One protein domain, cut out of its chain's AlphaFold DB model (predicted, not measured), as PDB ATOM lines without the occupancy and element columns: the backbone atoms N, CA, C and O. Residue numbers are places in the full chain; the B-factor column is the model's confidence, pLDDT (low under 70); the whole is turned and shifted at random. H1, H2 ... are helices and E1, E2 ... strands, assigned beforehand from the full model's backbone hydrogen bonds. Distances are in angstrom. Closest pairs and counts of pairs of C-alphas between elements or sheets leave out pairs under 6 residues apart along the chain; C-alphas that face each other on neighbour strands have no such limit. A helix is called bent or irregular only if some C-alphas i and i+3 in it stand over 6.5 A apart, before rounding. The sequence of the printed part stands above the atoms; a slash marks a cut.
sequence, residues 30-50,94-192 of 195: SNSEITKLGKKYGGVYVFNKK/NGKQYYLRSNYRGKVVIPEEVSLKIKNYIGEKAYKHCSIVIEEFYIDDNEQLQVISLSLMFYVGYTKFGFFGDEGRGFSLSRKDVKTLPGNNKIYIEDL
ATOM      1  N   SER A  30      79.552  89.355  83.082       89.44
ATOM      2  CA  SER A  30      80.692  90.026  82.473       89.44
ATOM      3  C   SER A  30      81.753  89.011  82.029       89.44
ATOM      4  O   SER A  30      81.924  87.945  82.627       89.44
ATOM      5  N   ASN A  31      82.543  89.360  81.010       90.38
ATOM      6  CA  ASN A  31      83.655  88.515  80.564       90.38
ATOM      7  C   ASN A  31      84.638  88.191  81.704       90.38
ATOM      8  O   ASN A  31      85.220  87.106  81.727       90.38
ATOM      9  N   SER A  32      84.824  89.107  82.662       91.00
ATOM     10  CA  SER A  32      85.703  88.889  83.814       91.00
ATOM     11  C   SER A  32      85.125  87.859  84.789       91.00
ATOM     12  O   SER A  32      85.872  87.009  85.275       91.00
ATOM     13  N   GLU A  33      83.812  87.867  85.036       92.88
ATOM     14  CA  GLU A  33      83.134  86.830  85.820       92.88
ATOM     15  C   GLU A  33      83.204  85.467  85.132       92.88
ATOM     16  O   GLU A  33      83.597  84.497  85.778       92.88
ATOM     17  N   ILE A  34      82.909  85.388  83.829       92.88
ATOM     18  CA  ILE A  34      83.029  84.132  83.067       92.88
ATOM     19  C   ILE A  34      84.472  83.621  83.118       92.88
ATOM     20  O   ILE A  34      84.701  82.434  83.326       92.88
ATOM     21  N   THR A  35      85.460  84.515  83.023       92.00
ATOM     22  CA  THR A  35      86.881  84.157  83.159       92.00
ATOM     23  C   THR A  35      87.202  83.576  84.532       92.00
ATOM     24  O   THR A  35      87.918  82.578  84.621       92.00
ATOM     25  N   LYS A  36      86.673  84.160  85.615       93.31
ATOM     26  CA  LYS A  36      86.848  83.623  86.975       93.31
ATOM     27  C   LYS A  36      86.210  82.241  87.117       93.31
ATOM     28  O   LYS A  36      86.839  81.352  87.685       93.31
ATOM     29  N   LEU A  37      85.007  82.047  86.575       93.94
ATOM     30  CA  LEU A  37      84.342  80.742  86.571       93.94
ATOM     31  C   LEU A  37      85.116  79.710  85.751       93.94
ATOM     32  O   LEU A  37      85.361  78.621  86.254       93.94
ATOM     33  N   GLY A  38      85.580  80.066  84.552       92.94
ATOM     34  CA  GLY A  38      86.390  79.190  83.707       92.94
ATOM     35  C   GLY A  38      87.692  78.756  84.363       92.94
ATOM     36  O   GLY A  38      88.027  77.580  84.325       92.94
ATOM     37  N   LYS A  39      88.380  79.663  85.061       93.19
ATOM     38  CA  LYS A  39      89.570  79.301  85.846       93.19
ATOM     39  C   LYS A  39      89.250  78.366  87.012       93.19
ATOM     40  O   LYS A  39      90.036  77.473  87.304       93.19
ATOM     41  N   LYS A  40      88.124  78.590  87.694       93.88
ATOM     42  CA  LYS A  40      87.754  77.843  88.904       93.88
ATOM     43  C   LYS A  40      87.164  76.464  88.604       93.88
ATOM     44  O   LYS A  40      87.449  75.522  89.330       93.88
ATOM     45  N   TYR A  41      86.320  76.373  87.584       94.88
ATOM     46  CA  TYR A  41      85.484  75.206  87.306       94.88
ATOM     47  C   TYR A  41      85.729  74.606  85.922       94.88
ATOM     48  O   TYR A  41      85.325  73.482  85.674       94.88
ATOM     49  N   GLY A  42      86.365  75.325  84.996       95.38
ATOM     50  CA  GLY A  42      86.697  74.742  83.700       95.38
ATOM     51  C   GLY A  42      87.724  73.625  83.859       95.38
ATOM     52  O   GLY A  42      88.669  73.762  84.644       95.38
ATOM     53  N   GLY A  43      87.581  72.555  83.085       95.69
ATOM     54  CA  GLY A  43      88.508  71.428  83.103       95.69
ATOM     55  C   GLY A  43      87.845  70.089  82.814       95.69
ATOM     56  O   GLY A  43      86.687  70.037  82.397       95.69
ATOM     57  N   VAL A  44      88.597  69.018  83.044       96.44
ATOM     58  CA  VAL A  44      88.138  67.637  82.881       96.44
ATOM     59  C   VAL A  44      87.554  67.141  84.197       96.44
ATOM     60  O   VAL A  44      88.178  67.257  85.254       96.44
ATOM     61  N   TYR A  45      86.361  66.570  84.125       97.12
ATOM     62  CA  TYR A  45      85.668  65.931  85.232       97.12
ATOM     63  C   TYR A  45      85.643  64.427  84.999       97.12
ATOM     64  O   TYR A  45      85.091  63.968  84.002       97.12
ATOM     65  N   VAL A  46      86.221  63.673  85.927       97.94
ATOM     66  CA  VAL A  46      86.341  62.215  85.866       97.94
ATOM     67  C   VAL A  46      85.363  61.592  86.858       97.94
ATOM     68  O   VAL A  46      85.432  61.848  88.063       97.94
ATOM     69  N   PHE A  47      84.450  60.780  86.338       97.06
ATOM     70  CA  PHE A  47      83.415  60.067  87.088       97.06
ATOM     71  C   PHE A  47      83.866  58.680  87.533       97.06
ATOM     72  O   PHE A  47      83.337  58.176  88.514       97.06
ATOM     73  N   ASN A  48      84.843  58.085  86.842       96.31
ATOM     74  CA  ASN A  48      85.425  56.806  87.228       96.31
ATOM     75  C   ASN A  48      86.944  56.815  87.024       96.31
ATOM     76  O   ASN A  48      87.433  56.707  85.898       96.31
ATOM     77  N   LYS A  49      87.699  56.924  88.124       96.62
ATOM     78  CA  LYS A  49      89.176  56.986  88.100       96.62
ATOM     79  C   LYS A  49      89.819  55.758  87.471       96.62
ATOM     80  O   LYS A  49      90.838  55.859  86.794       96.62
ATOM     81  N   LYS A  50      89.252  54.587  87.758       97.19
ATOM     82  CA  LYS A  50      89.788  53.311  87.291       97.19
ATOM     83  C   LYS A  50      89.652  53.212  85.773       97.19
ATOM     84  O   LYS A  50      90.635  52.916  85.104       97.19
ATOM     85  N   ASN A  94      85.211  45.921  82.958       95.56
ATOM     86  CA  ASN A  94      83.836  45.430  83.114       95.56
ATOM     87  C   ASN A  94      83.295  44.711  81.858       95.56
ATOM     88  O   ASN A  94      82.111  44.394  81.798       95.56
ATOM     89  N   GLY A  95      84.131  44.495  80.838       96.56
ATOM     90  CA  GLY A  95      83.750  43.842  79.586       96.56
ATOM     91  C   GLY A  95      83.015  44.742  78.591       96.56
ATOM     92  O   GLY A  95      82.652  44.268  77.517       96.56
ATOM     93  N   LYS A  96      82.793  46.025  78.904       97.50
ATOM     94  CA  LYS A  96      82.103  46.966  78.011       97.50
ATOM     95  C   LYS A  96      83.074  47.681  77.090       97.50
ATOM     96  O   LYS A  96      84.178  48.042  77.494       97.50
ATOM     97  N   GLN A  97      82.636  47.930  75.860       96.81
ATOM     98  CA  GLN A  97      83.357  48.804  74.947       96.81
ATOM     99  C   GLN A  97      83.249  50.256  75.425       96.81
ATOM    100  O   GLN A  97      82.144  50.730  75.703       96.81
ATOM    101  N   TYR A  98      84.379  50.959  75.496       97.81
ATOM    102  CA  TYR A  98      84.386  52.405  75.702       97.81
ATOM    103  C   TYR A  98      84.445  53.149  74.371       97.81
ATOM    104  O   TYR A  98      84.879  52.627  73.341       97.81
ATOM    105  N   TYR A  99      84.019  54.403  74.414       97.44
ATOM    106  CA  TYR A  99      83.967  55.295  73.276       97.44
ATOM    107  C   TYR A  99      84.639  56.613  73.626       97.44
ATOM    108  O   TYR A  99      84.323  57.241  74.638       97.44
ATOM    109  N   LEU A 100      85.527  57.046  72.735       97.12
ATOM    110  CA  LEU A 100      86.017  58.414  72.701       97.12
ATOM    111  C   LEU A 100      85.057  59.259  71.873       97.12
ATOM    112  O   LEU A 100      84.680  58.879  70.757       97.12
ATOM    113  N   ARG A 101      84.702  60.441  72.370       94.69
ATOM    114  CA  ARG A 101      83.775  61.347  71.688       94.69
ATOM    115  C   ARG A 101      84.236  61.733  70.288       94.69
ATOM    116  O   ARG A 101      83.401  61.860  69.399       94.69
ATOM    117  N   SER A 102      85.543  61.873  70.088       92.25
ATOM    118  CA  SER A 102      86.165  62.176  68.792       92.25
ATOM    119  C   SER A 102      85.847  61.144  67.704       92.25
ATOM    120  O   SER A 102      85.739  61.504  66.533       92.25
ATOM    121  N   ASN A 103      85.654  59.881  68.089       89.62
ATOM    122  CA  ASN A 103      85.442  58.762  67.168       89.62
ATOM    123  C   ASN A 103      83.983  58.281  67.137       89.62
ATOM    124  O   ASN A 103      83.600  57.513  66.251       89.62
ATOM    125  N   TYR A 104      83.149  58.734  68.075       92.69
ATOM    126  CA  TYR A 104      81.754  58.327  68.172       92.69
ATOM    127  C   TYR A 104      80.839  59.191  67.298       92.69
ATOM    128  O   TYR A 104      80.781  60.412  67.432       92.69
ATOM    129  N   ARG A 105      80.078  58.545  66.407       90.69
ATOM    130  CA  ARG A 105      79.181  59.226  65.454       90.69
ATOM    131  C   ARG A 105      77.729  59.330  65.920       90.69
ATOM    132  O   ARG A 105      76.946  60.038  65.293       90.69
ATOM    133  N   GLY A 106      77.359  58.606  66.972       90.56
ATOM    134  CA  GLY A 106      76.002  58.633  67.507       90.56
ATOM    135  C   GLY A 106      75.699  59.924  68.267       90.56
ATOM    136  O   GLY A 106      76.590  60.690  68.647       90.56
ATOM    137  N   LYS A 107      74.410  60.159  68.522       90.19
ATOM    138  CA  LYS A 107      73.977  61.256  69.387       90.19
ATOM    139  C   LYS A 107      74.366  60.935  70.829       90.19
ATOM    140  O   LYS A 107      73.951  59.921  71.370       90.19
ATOM    141  N   VAL A 108      75.115  61.836  71.450       92.75
ATOM    142  CA  VAL A 108      75.484  61.755  72.867       92.75
ATOM    143  C   VAL A 108      74.683  62.798  73.626       92.75
ATOM    144  O   VAL A 108      74.799  63.995  73.352       92.75
ATOM    145  N   VAL A 109      73.861  62.332  74.560       92.69
ATOM    146  CA  VAL A 109      73.069  63.168  75.466       92.69
ATOM    147  C   VAL A 109      73.660  63.029  76.860       92.69
ATOM    148  O   VAL A 109      74.012  61.928  77.271       92.69
ATOM    149  N   ILE A 110      73.802  64.149  77.566       94.00
ATOM    150  CA  ILE A 110      74.301  64.144  78.941       94.00
ATOM    151  C   ILE A 110      73.202  63.567  79.842       94.00
ATOM    152  O   ILE A 110      72.104  64.129  79.839       94.00
ATOM    153  N   PRO A 111      73.474  62.495  80.611       95.75
ATOM    154  CA  PRO A 111      72.505  61.954  81.558       95.75
ATOM    155  C   PRO A 111      72.063  63.005  82.584       95.75
ATOM    156  O   PRO A 111      72.857  63.847  83.015       95.75
ATOM    157  N   GLU A 112      70.798  62.953  83.001       95.69
ATOM    158  CA  GLU A 112      70.240  63.923  83.951       95.69
ATOM    159  C   GLU A 112      70.986  63.906  85.292       95.69
ATOM    160  O   GLU A 112      71.321  64.960  85.831       95.69
ATOM    161  N   GLU A 113      71.349  62.722  85.783       94.50
ATOM    162  CA  GLU A 113      72.143  62.564  87.005       94.50
ATOM    163  C   GLU A 113      73.510  63.263  86.919       94.50
ATOM    164  O   GLU A 113      73.930  63.941  87.856       94.50
ATOM    165  N   VAL A 114      74.181  63.174  85.767       96.12
ATOM    166  CA  VAL A 114      75.477  63.812  85.514       96.12
ATOM    167  C   VAL A 114      75.298  65.325  85.502       96.12
ATOM    168  O   VAL A 114      76.055  66.053  86.145       96.12
ATOM    169  N   SER A 115      74.257  65.801  84.818       95.50
ATOM    170  CA  SER A 115      73.883  67.213  84.784       95.50
ATOM    171  C   SER A 115      73.645  67.776  86.191       95.50
ATOM    172  O   SER A 115      74.208  68.817  86.541       95.50
ATOM    173  N   LEU A 116      72.881  67.063  87.023       95.81
ATOM    174  CA  LEU A 116      72.598  67.443  88.408       95.81
ATOM    175  C   LEU A 116      73.864  67.463  89.267       95.81
ATOM    176  O   LEU A 116      74.093  68.448  89.969       95.81
ATOM    177  N   LYS A 117      74.725  66.441  89.177       95.00
ATOM    178  CA  LYS A 117      76.006  66.400  89.908       95.00
ATOM    179  C   LYS A 117      76.889  67.600  89.568       95.00
ATOM    180  O   LYS A 117      77.378  68.283  90.469       95.00
ATOM    181  N   ILE A 118      77.040  67.914  88.280       95.88
ATOM    182  CA  ILE A 118      77.813  69.082  87.841       95.88
ATOM    183  C   ILE A 118      77.166  70.374  88.345       95.88
ATOM    184  O   ILE A 118      77.859  71.201  88.941       95.88
ATOM    185  N   LYS A 119      75.848  70.540  88.167       95.94
ATOM    186  CA  LYS A 119      75.106  71.728  88.618       95.94
ATOM    187  C   LYS A 119      75.252  71.957  90.124       95.94
ATOM    188  O   LYS A 119      75.478  73.096  90.530       95.94
ATOM    189  N   ASN A 120      75.175  70.901  90.933       95.19
ATOM    190  CA  ASN A 120      75.334  70.974  92.386       95.19
ATOM    191  C   ASN A 120      76.744  71.424  92.789       95.19
ATOM    192  O   ASN A 120      76.894  72.206  93.723       95.19
ATOM    193  N   TYR A 121      77.773  70.986  92.060       94.62
ATOM    194  CA  TYR A 121      79.156  71.343  92.361       94.62
ATOM    195  C   TYR A 121      79.537  72.771  91.930       94.62
ATOM    196  O   TYR A 121      80.166  73.511  92.690       94.62
ATOM    197  N   ILE A 122      79.174  73.180  90.708       94.44
ATOM    198  CA  ILE A 122      79.596  74.482  90.148       94.44
ATOM    199  C   ILE A 122      78.594  75.611  90.419       94.44
ATOM    200  O   ILE A 122      78.929  76.790  90.279       94.44
ATOM    201  N   GLY A 123      77.369  75.259  90.805       95.25
ATOM    202  CA  GLY A 123      76.252  76.173  91.000       95.25
ATOM    203  C   GLY A 123      75.532  76.545  89.699       95.25
ATOM    204  O   GLY A 123      76.101  76.581  88.606       95.25
ATOM    205  N   GLU A 124      74.253  76.900  89.823       93.75
ATOM    206  CA  GLU A 124      73.378  77.185  88.680       93.75
ATOM    207  C   GLU A 124      73.878  78.337  87.794       93.75
ATOM    208  O   GLU A 124      73.798  78.256  86.567       93.75
ATOM    209  N   LYS A 125      74.444  79.390  88.404       91.75
ATOM    210  CA  LYS A 125      74.999  80.541  87.672       91.75
ATOM    211  C   LYS A 125      76.109  80.105  86.710       91.75
ATOM    212  O   LYS A 125      76.127  80.564  85.570       91.75
ATOM    213  N   ALA A 126      77.008  79.223  87.149       93.44
ATOM    214  CA  ALA A 126      78.106  78.734  86.321       93.44
ATOM    215  C   ALA A 126      77.628  77.713  85.287       93.44
ATOM    216  O   ALA A 126      78.015  77.812  84.126       93.44
ATOM    217  N   TYR A 127      76.727  76.811  85.683       94.56
ATOM    218  CA  TYR A 127      76.152  75.799  84.798       94.56
ATOM    219  C   TYR A 127      75.486  76.409  83.556       94.56
ATOM    220  O   TYR A 127      75.733  75.969  82.438       94.56
ATOM    221  N   LYS A 128      74.717  77.495  83.722       92.88
ATOM    222  CA  LYS A 128      74.074  78.214  82.603       92.88
ATOM    223  C   LYS A 128      75.058  78.849  81.606       92.88
ATOM    224  O   LYS A 128      74.645  79.216  80.513       92.88
ATOM    225  N   HIS A 129      76.329  79.010  81.979       91.38
ATOM    226  CA  HIS A 129      77.350  79.707  81.188       91.38
ATOM    227  C   HIS A 129      78.501  78.799  80.734       91.38
ATOM    228  O   HIS A 129      79.468  79.291  80.149       91.38
ATOM    229  N   CYS A 130      78.416  77.495  81.000       92.19
ATOM    230  CA  CYS A 130      79.392  76.522  80.532       92.19
ATOM    231  C   CYS A 130      78.849  75.689  79.370       92.19
ATOM    232  O   CYS A 130      77.640  75.527  79.203       92.19
ATOM    233  N   SER A 131      79.755  75.120  78.585       92.56
ATOM    234  CA  SER A 131      79.455  74.005  77.692       92.56
ATOM    235  C   SER A 131      80.093  72.744  78.242       92.56
ATOM    236  O   SER A 131      81.231  72.770  78.708       92.56
ATOM    237  N   ILE A 132      79.348  71.647  78.167       94.12
ATOM    238  CA  ILE A 132      79.763  70.336  78.647       94.12
ATOM    239  C   ILE A 132      79.889  69.417  77.439       94.12
ATOM    240  O   ILE A 132      78.965  69.313  76.629       94.12
ATOM    241  N   VAL A 133      81.027  68.743  77.327       94.19
ATOM    242  CA  VAL A 133      81.299  67.741  76.299       94.19
ATOM    243  C   VAL A 133      81.703  66.462  77.008       94.19
ATOM    244  O   VAL A 133      82.722  66.436  77.680       94.19
ATOM    245  N   ILE A 134      80.902  65.405  76.886       96.81
ATOM    246  CA  ILE A 134      81.335  64.066  77.309       96.81
ATOM    247  C   ILE A 134      82.484  63.650  76.395       96.81
ATOM    248  O   ILE A 134      82.291  63.676  75.180       96.81
ATOM    249  N   GLU A 135      83.621  63.284  76.983       96.44
ATOM    250  CA  GLU A 135      84.846  62.885  76.280       96.44
ATOM    251  C   GLU A 135      84.941  61.365  76.182       96.44
ATOM    252  O   GLU A 135      85.147  60.823  75.097       96.44
ATOM    253  N   GLU A 136      84.710  60.679  77.301       98.19
ATOM    254  CA  GLU A 136      84.815  59.227  77.411       98.19
ATOM    255  C   GLU A 136      83.566  58.672  78.081       98.19
ATOM    256  O   GLU A 136      83.084  59.193  79.094       98.19
ATOM    257  N   PHE A 137      83.036  57.595  77.521       98.19
ATOM    258  CA  PHE A 137      81.857  56.925  78.049       98.19
ATOM    259  C   PHE A 137      81.798  55.477  77.577       98.19
ATOM    260  O   PHE A 137      82.496  55.080  76.646       98.19
ATOM    261  N   TYR A 138      80.930  54.693  78.195       97.50
ATOM    262  CA  TYR A 138      80.521  53.390  77.681       97.50
ATOM    263  C   TYR A 138      78.996  53.300  77.671       97.50
ATOM    264  O   TYR A 138      78.307  54.168  78.208       97.50
ATOM    265  N   ILE A 139      78.474  52.270  77.015       96.06
ATOM    266  CA  ILE A 139      77.045  51.956  77.018       96.06
ATOM    267  C   ILE A 139      76.870  50.697  77.864       96.06
ATOM    268  O   ILE A 139      77.595  49.715  77.667       96.06
ATOM    269  N   ASP A 140      75.978  50.754  78.847       94.88
ATOM    270  CA  ASP A 140      75.695  49.622  79.728       94.88
ATOM    271  C   ASP A 140      74.707  48.618  79.107       94.88
ATOM    272  O   ASP A 140      74.288  48.745  77.958       94.88
ATOM    273  N   ASP A 141      74.357  47.581  79.871       95.25
ATOM    274  CA  ASP A 141      73.410  46.541  79.444       95.25
ATOM    275  C   ASP A 141      71.980  47.051  79.219       95.25
ATOM    276  O   ASP A 141      71.205  46.397  78.526       95.25
ATOM    277  N   ASN A 142      71.630  48.215  79.770       95.31
ATOM    278  CA  ASN A 142      70.321  48.853  79.613       95.31
ATOM    279  C   ASN A 142      70.323  49.900  78.485       95.31
ATOM    280  O   ASN A 142      69.446  50.767  78.436       95.31
ATOM    281  N   GLU A 143      71.341  49.859  77.620       92.62
ATOM    282  CA  GLU A 143      71.585  50.829  76.552       92.62
ATOM    283  C   GLU A 143      71.725  52.278  77.056       92.62
ATOM    284  O   GLU A 143      71.531  53.236  76.302       92.62
ATOM    285  N   GLN A 144      72.087  52.463  78.330       94.31
ATOM    286  CA  GLN A 144      72.286  53.784  78.914       94.31
ATOM    287  C   GLN A 144      73.745  54.213  78.809       94.31
ATOM    288  O   GLN A 144      74.680  53.432  79.002       94.31
ATOM    289  N   LEU A 145      73.937  55.496  78.505       95.62
ATOM    290  CA  LEU A 145      75.258  56.100  78.439       95.62
ATOM    291  C   LEU A 145      75.789  56.342  79.850       95.62
ATOM    292  O   LEU A 145      75.238  57.145  80.602       95.62
ATOM    293  N   GLN A 146      76.921  55.720  80.150       97.12
ATOM    294  CA  GLN A 146      77.643  55.868  81.404       97.12
ATOM    295  C   GLN A 146      78.883  56.733  81.179       97.12
ATOM    296  O   GLN A 146      79.811  56.347  80.463       97.12
ATOM    297  N   VAL A 147      78.890  57.931  81.767       97.81
ATOM    298  CA  VAL A 147      79.983  58.901  81.605       97.81
ATOM    299  C   VAL A 147      81.208  58.450  82.399       97.81
ATOM    300  O   VAL A 147      81.110  58.168  83.590       97.81
ATOM    301  N   ILE A 148      82.372  58.430  81.750       98.12
ATOM    302  CA  ILE A 148      83.674  58.191  82.391       98.12
ATOM    303  C   ILE A 148      84.372  59.526  82.622       98.12
ATOM    304  O   ILE A 148      84.803  59.809  83.742       98.12
ATOM    305  N   SER A 149      84.417  60.378  81.597       97.75
ATOM    306  CA  SER A 149      84.953  61.730  81.702       97.75
ATOM    307  C   SER A 149      84.224  62.725  80.796       97.75
ATOM    308  O   SER A 149      83.618  62.376  79.777       97.75
ATOM    309  N   LEU A 150      84.248  63.996  81.195       96.81
ATOM    310  CA  LEU A 150      83.724  65.108  80.408       96.81
ATOM    311  C   LEU A 150      84.600  66.351  80.552       96.81
ATOM    312  O   LEU A 150      85.204  66.576  81.597       96.81
ATOM    313  N   SER A 151      84.619  67.187  79.523       95.12
ATOM    314  CA  SER A 151      85.204  68.522  79.540       95.12
ATOM    315  C   SER A 151      84.130  69.560  79.820       95.12
ATOM    316  O   SER A 151      83.077  69.593  79.176       95.12
ATOM    317  N   LEU A 152      84.421  70.461  80.751       95.69
ATOM    318  CA  LEU A 152      83.601  71.623  81.055       95.69
ATOM    319  C   LEU A 152      84.348  72.888  80.638       95.69
ATOM    320  O   LEU A 152      85.439  73.183  81.127       95.69
ATOM    321  N   MET A 153      83.753  73.644  79.720       94.44
ATOM    322  CA  MET A 153      84.383  74.790  79.066       94.44
ATOM    323  C   MET A 153      83.556  76.057  79.254       94.44
ATOM    324  O   MET A 153      82.329  76.017  79.277       94.44
ATOM    325  N   PHE A 154      84.234  77.198  79.320       94.19
ATOM    326  CA  PHE A 154      83.602  78.517  79.329       94.19
ATOM    327  C   PHE A 154      84.098  79.334  78.140       94.19
ATOM    328  O   PHE A 154      85.226  79.151  77.680       94.19
ATOM    329  N   TYR A 155      83.273  80.266  77.667       91.62
ATOM    330  CA  TYR A 155      83.570  81.080  76.491       91.62
ATOM    331  C   TYR A 155      83.383  82.554  76.804       91.62
ATOM    332  O   TYR A 155      82.380  82.950  77.394       91.62
ATOM    333  N   VAL A 156      84.328  83.379  76.364       90.94
ATOM    334  CA  VAL A 156      84.204  84.837  76.424       90.94
ATOM    335  C   VAL A 156      84.116  85.402  75.017       90.94
ATOM    336  O   VAL A 156      84.932  85.084  74.153       90.94
ATOM    337  N   GLY A 157      83.111  86.241  74.783       87.62
ATOM    338  CA  GLY A 157      82.984  86.976  73.530       87.62
ATOM    339  C   GLY A 157      83.967  88.141  73.499       87.62
ATOM    340  O   GLY A 157      84.098  88.865  74.485       87.62
ATOM    341  N   TYR A 158      84.643  88.351  72.378       87.38
ATOM    342  CA  TYR A 158      85.539  89.486  72.181       87.38
ATOM    343  C   TYR A 158      85.377  90.075  70.780       87.38
ATOM    344  O   TYR A 158      84.820  89.450  69.878       87.38
ATOM    345  N   THR A 159      85.839  91.310  70.606       91.19
ATOM    346  CA  THR A 159      85.867  91.973  69.300       91.19
ATOM    347  C   THR A 159      87.286  91.900  68.768       91.19
ATOM    348  O   THR A 159      88.214  92.405  69.399       91.19
ATOM    349  N   LYS A 160      87.461  91.262  67.614       90.69
ATOM    350  CA  LYS A 160      88.724  91.254  66.882       90.69
ATOM    351  C   LYS A 160      88.721  92.422  65.903       90.69
ATOM    352  O   LYS A 160      87.761  92.576  65.150       90.69
ATOM    353  N   PHE A 161      89.778  93.225  65.908       91.69
ATOM    354  CA  PHE A 161      89.971  94.324  64.959       91.69
ATOM    355  C   PHE A 161      90.919  93.884  63.839       91.69
ATOM    356  O   PHE A 161      91.882  93.160  64.093       91.69
ATOM    357  N   GLY A 162      90.618  94.276  62.605       91.25
ATOM    358  CA  GLY A 162      91.351  93.873  61.404       91.25
ATOM    359  C   GLY A 162      90.499  94.040  60.149       91.25
ATOM    360  O   GLY A 162      89.314  94.334  60.248       91.25
ATOM    361  N   PHE A 163      91.085  93.842  58.969       91.38
ATOM    362  CA  PHE A 163      90.325  93.831  57.718       91.38
ATOM    363  C   PHE A 163      89.680  92.462  57.515       91.38
ATOM    364  O   PHE A 163      90.357  91.466  57.270       91.38
ATOM    365  N   PHE A 164      88.358  92.416  57.629       89.50
ATOM    366  CA  PHE A 164      87.554  91.234  57.352       89.50
ATOM    367  C   PHE A 164      86.674  91.522  56.149       89.50
ATOM    368  O   PHE A 164      86.006  92.545  56.128       89.50
ATOM    369  N   GLY A 165      86.611  90.623  55.182       87.12
ATOM    370  CA  GLY A 165      85.730  90.779  54.033       87.12
ATOM    371  C   GLY A 165      85.519  89.448  53.345       87.12
ATOM    372  O   GLY A 165      86.304  88.520  53.531       87.12
ATOM    373  N   ASP A 166      84.425  89.369  52.611       83.69
ATOM    374  CA  ASP A 166      84.120  88.287  51.685       83.69
ATOM    375  C   ASP A 166      83.700  88.952  50.373       83.69
ATOM    376  O   ASP A 166      83.013  89.985  50.400       83.69
ATOM    377  N   GLU A 167      84.156  88.423  49.241       86.00
ATOM    378  CA  GLU A 167      83.846  88.998  47.933       86.00
ATOM    379  C   GLU A 167      82.320  88.978  47.740       86.00
ATOM    380  O   GLU A 167      81.685  87.929  47.701       86.00
ATOM    381  N   GLY A 168      81.700  90.167  47.711       78.75
ATOM    382  CA  GLY A 168      80.243  90.339  47.609       78.75
ATOM    383  C   GLY A 168      79.501  90.694  48.909       78.75
ATOM    384  O   GLY A 168      78.321  91.030  48.845       78.75
ATOM    385  N   ARG A 169      80.159  90.694  50.080       82.56
ATOM    386  CA  ARG A 169      79.565  91.144  51.368       82.56
ATOM    387  C   ARG A 169      80.195  92.416  51.946       82.56
ATOM    388  O   ARG A 169      79.793  92.868  53.017       82.56
ATOM    389  N   GLY A 170      81.153  93.002  51.229       88.31
ATOM    390  CA  GLY A 170      81.903  94.179  51.667       88.31
ATOM    391  C   GLY A 170      82.985  93.846  52.696       88.31
ATOM    392  O   GLY A 170      83.298  92.679  52.941       88.31
ATOM    393  N   PHE A 171      83.572  94.887  53.293       90.19
ATOM    394  CA  PHE A 171      84.593  94.756  54.331       90.19
ATOM    395  C   PHE A 171      84.132  95.362  55.666       90.19
ATOM    396  O   PHE A 171      83.325  96.286  55.710       90.19
ATOM    397  N   SER A 172      84.672  94.845  56.767       90.38
ATOM    398  CA  SER A 172      84.508  95.340  58.130       90.38
ATOM    399  C   SER A 172      85.872  95.456  58.798       90.38
ATOM    400  O   SER A 172      86.733  94.596  58.619       90.38
ATOM    401  N   LEU A 173      86.042  96.493  59.618       92.62
ATOM    402  CA  LEU A 173      87.238  96.704  60.442       92.62
ATOM    403  C   LEU A 173      87.193  95.938  61.775       92.62
ATOM    404  O   LEU A 173      88.138  95.977  62.566       92.62
ATOM    405  N   SER A 174      86.078  95.254  62.055       91.19
ATOM    406  CA  SER A 174      85.930  94.430  63.251       91.19
ATOM    407  C   SER A 174      85.012  93.225  63.044       91.19
ATOM    408  O   SER A 174      84.125  93.219  62.186       91.19
ATOM    409  N   ARG A 175      85.214  92.184  63.852       90.12
ATOM    410  CA  ARG A 175      84.370  90.985  63.890       90.12
ATOM    411  C   ARG A 175      84.207  90.522  65.337       90.12
ATOM    412  O   ARG A 175      85.176  90.503  66.094       90.12
ATOM    413  N   LYS A 176      82.983  90.145  65.722       90.38
ATOM    414  CA  LYS A 176      82.733  89.458  66.998       90.38
ATOM    415  C   LYS A 176      83.228  88.021  66.899       90.38
ATOM    416  O   LYS A 176      82.949  87.349  65.911       90.38
ATOM    417  N   ASP A 177      83.926  87.570  67.925       88.62
ATOM    418  CA  ASP A 177      84.506  86.236  68.006       88.62
ATOM    419  C   ASP A 177      84.370  85.697  69.440       88.62
ATOM    420  O   ASP A 177      84.001  86.433  70.364       88.62
ATOM    421  N   VAL A 178      84.631  84.409  69.637       89.06
ATOM    422  CA  VAL A 178      84.569  83.739  70.939       89.06
ATOM    423  C   VAL A 178      85.904  83.094  71.260       89.06
ATOM    424  O   VAL A 178      86.547  82.474  70.420       89.06
ATOM    425  N   LYS A 179      86.340  83.247  72.505       87.88
ATOM    426  CA  LYS A 179      87.541  82.599  73.016       87.88
ATOM    427  C   LYS A 179      87.138  81.581  74.064       87.88
ATOM    428  O   LYS A 179      86.564  81.943  75.092       87.88
ATOM    429  N   THR A 180      87.486  80.324  73.818       86.50
ATOM    430  CA  THR A 180      87.433  79.276  74.834       86.50
ATOM    431  C   THR A 180      88.429  79.596  75.939       86.50
ATOM    432  O   THR A 180      89.595  79.912  75.685       86.50
ATOM    433  N   LEU A 181      87.969  79.532  77.180       85.00
ATOM    434  CA  LEU A 181      88.813  79.668  78.352       85.00
ATOM    435  C   LEU A 181      89.357  78.283  78.708       85.00
ATOM    436  O   LEU A 181      88.559  77.415  79.069       85.00
ATOM    437  N   PRO A 182      90.677  78.052  78.602       64.50
ATOM    438  CA  PRO A 182      91.251  76.781  79.005       64.50
ATOM    439  C   PRO A 182      91.084  76.630  80.515       64.50
ATOM    440  O   PRO A 182      91.530  77.476  81.296       64.50
ATOM    441  N   GLY A 183      90.403  75.565  80.913       68.06
ATOM    442  CA  GLY A 183      90.402  75.091  82.280       68.06
ATOM    443  C   GLY A 183      91.409  73.960  82.401       68.06
ATOM    444  O   GLY A 183      91.272  72.954  81.717       68.06
ATOM    445  N   ASN A 184      92.423  74.124  83.249       81.25
ATOM    446  CA  ASN A 184      93.464  73.110  83.458       81.25
ATOM    447  C   ASN A 184      93.173  72.231  84.683       81.25
ATOM    448  O   ASN A 184      94.062  71.544  85.183       81.25
ATOM    449  N   ASN A 185      91.947  72.290  85.206       92.38
ATOM    450  CA  ASN A 185      91.565  71.494  86.360       92.38
ATOM    451  C   ASN A 185      91.272  70.056  85.917       92.38
ATOM    452  O   ASN A 185      90.639  69.832  84.887       92.38
ATOM    453  N   LYS A 186      91.697  69.091  86.732       95.44
ATOM    454  CA  LYS A 186      91.245  67.702  86.662       95.44
ATOM    455  C   LYS A 186      90.532  67.394  87.970       95.44
ATOM    456  O   LYS A 186      91.148  67.424  89.034       95.44
ATOM    457  N   ILE A 187      89.224  67.198  87.894       95.38
ATOM    458  CA  ILE A 187      88.335  67.073  89.048       95.38
ATOM    459  C   ILE A 187      87.781  65.656  89.059       95.38
ATOM    460  O   ILE A 187      87.186  65.213  88.084       95.38
ATOM    461  N   TYR A 188      87.947  64.952  90.172       96.00
ATOM    462  CA  TYR A 188      87.379  63.623  90.342       96.00
ATOM    463  C   TYR A 188      86.070  63.719  91.119       96.00
ATOM    464  O   TYR A 188      86.070  64.115  92.283       96.00
ATOM    465  N   ILE A 189      84.960  63.357  90.478       94.38
ATOM    466  CA  ILE A 189      83.621  63.448  91.077       94.38
ATOM    467  C   ILE A 189      83.505  62.543  92.308       94.38
ATOM    468  O   ILE A 189      82.976  62.969  93.329       94.38
ATOM    469  N   GLU A 190      84.098  61.349  92.259       90.38
ATOM    470  CA  GLU A 190      84.135  60.401  93.382       90.38
ATOM    471  C   GLU A 190      84.789  60.977  94.655       90.38
ATOM    472  O   GLU A 190      84.493  60.532  95.762       90.38
ATOM    473  N   ASP A 191      85.692  61.959  94.525       90.88
ATOM    474  CA  ASP A 191      86.340  62.601  95.680       90.88
ATOM    475  C   ASP A 191      85.464  63.693  96.307       90.88
ATOM    476  O   ASP A 191      85.688  64.081  97.454       90.88
ATOM    477  N   LEU A 192      84.481  64.199  95.557       86.56
ATOM    478  CA  LEU A 192      83.519  65.188  96.035       86.56
ATOM    479  C   LEU A 192      82.418  64.537  96.875       86.56
ATOM    480  O   LEU A 192      81.925  65.167  97.799       86.56
TER     481      LEU A 192
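What this domain is: This is residues 30 to 50 and 94 to 192 of the 195 residues of an uncharacterized protein of Campylobacter rectus (UniProt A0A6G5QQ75). A strongly twisted sheet makes the body, and from it the hairpin of E4 and E5 reaches out as a long two-stranded arm with a bent tip, which makes much of the length. In the body, E3 runs beside the first part of E4 with short E2 at its edge, E1 and E6 lie on the other side of E4, and H1 and H2 pack on E4. The printed part has 120 residues, with four named helices and six named strands in the order H1 E1 E2 H2 H3 E3 E4 E5 E6 H4. The sheet is branched and mixed, with E1 and E6 parallel and the other neighbour pairs antiparallel; the class is mixed, helices and strands. The whole is loose, with a radius of gyration of the C-alphas of 18.1 A, and elongated, spanning 57 by 32 by 21 A.

Where its parts are: Find C-alpha 145 at (75.258, 56.100, 78.439); from there E4, residues 145 to 166, runs 42.8 A, bending by 107 degrees at residue 163. E5, residues 170 to 181, returns over 31.2 A, and E3, residues 130 to 139, spans 24.9 A. The short strands are E1, residues 43 to 46, E2, residues 98 to 100, and E6, residues 185 to 188. H1, residues 31 to 41, starts at C-alpha 31 at (83.655, 88.515, 80.564) and spans 15.0 A; H2, residues 112 to 122, spans 15.4 A. H3 is residues 124 to 127, and H4, residues 189 to 192, ends at C-alpha 192 at (83.519, 65.188, 96.035).

How they stand to each other: Begin at E4, whose pairing is staggered: E3 and E4 form a hairpin, with N 133 and O 151 at 2.9 A, and E4 and E5 form another, with N 158 and O 177 at 2.9 A. E3, E4 and E5 are a meander, each strand the antiparallel neighbour of the one before. Look at N 45 and O 150, 2.8 A apart, for E1 and E4, at N 44 and O 185, 2.9 A, for E1 and E6, and at N 99 and O 137, 2.8 A, for E2 and E3. H1 is on the sheet at a height of 7.3 A and runs along the strands; its closest C-alphas with E4 are those of Gly 38 and Phe 154, 5.2 A apart. H2 is on the sheet at a height of 9.3 A, over E4 and slantwise to the strands. H3 is not on the sheet; H2 and H3 touch only at the corner, and only just, with 3 pairs of C-alphas within 8 A, the closest being Lys 119 and Tyr 127 at 5.7 A. H4 only grazes the sheet with residues 189 to 191. In H1 and H2 every O i to N i+4 pair is within hydrogen-bond range; H3 and H4 are too short for such a pair.

The domain as a whole: The two C-alphas farthest apart are those of Asn 94 and Gly 170, at 58.0 A. Residues 51 to 93 are not printed, and C-alphas 50 and 94 are 10.7 A apart across that cut. Of the links printed whole, E2 to H2 is long, with 11 residues, and the others are tight. The mean pLDDT of the printed part is 92.6, and residues 182 to 183 are under 70.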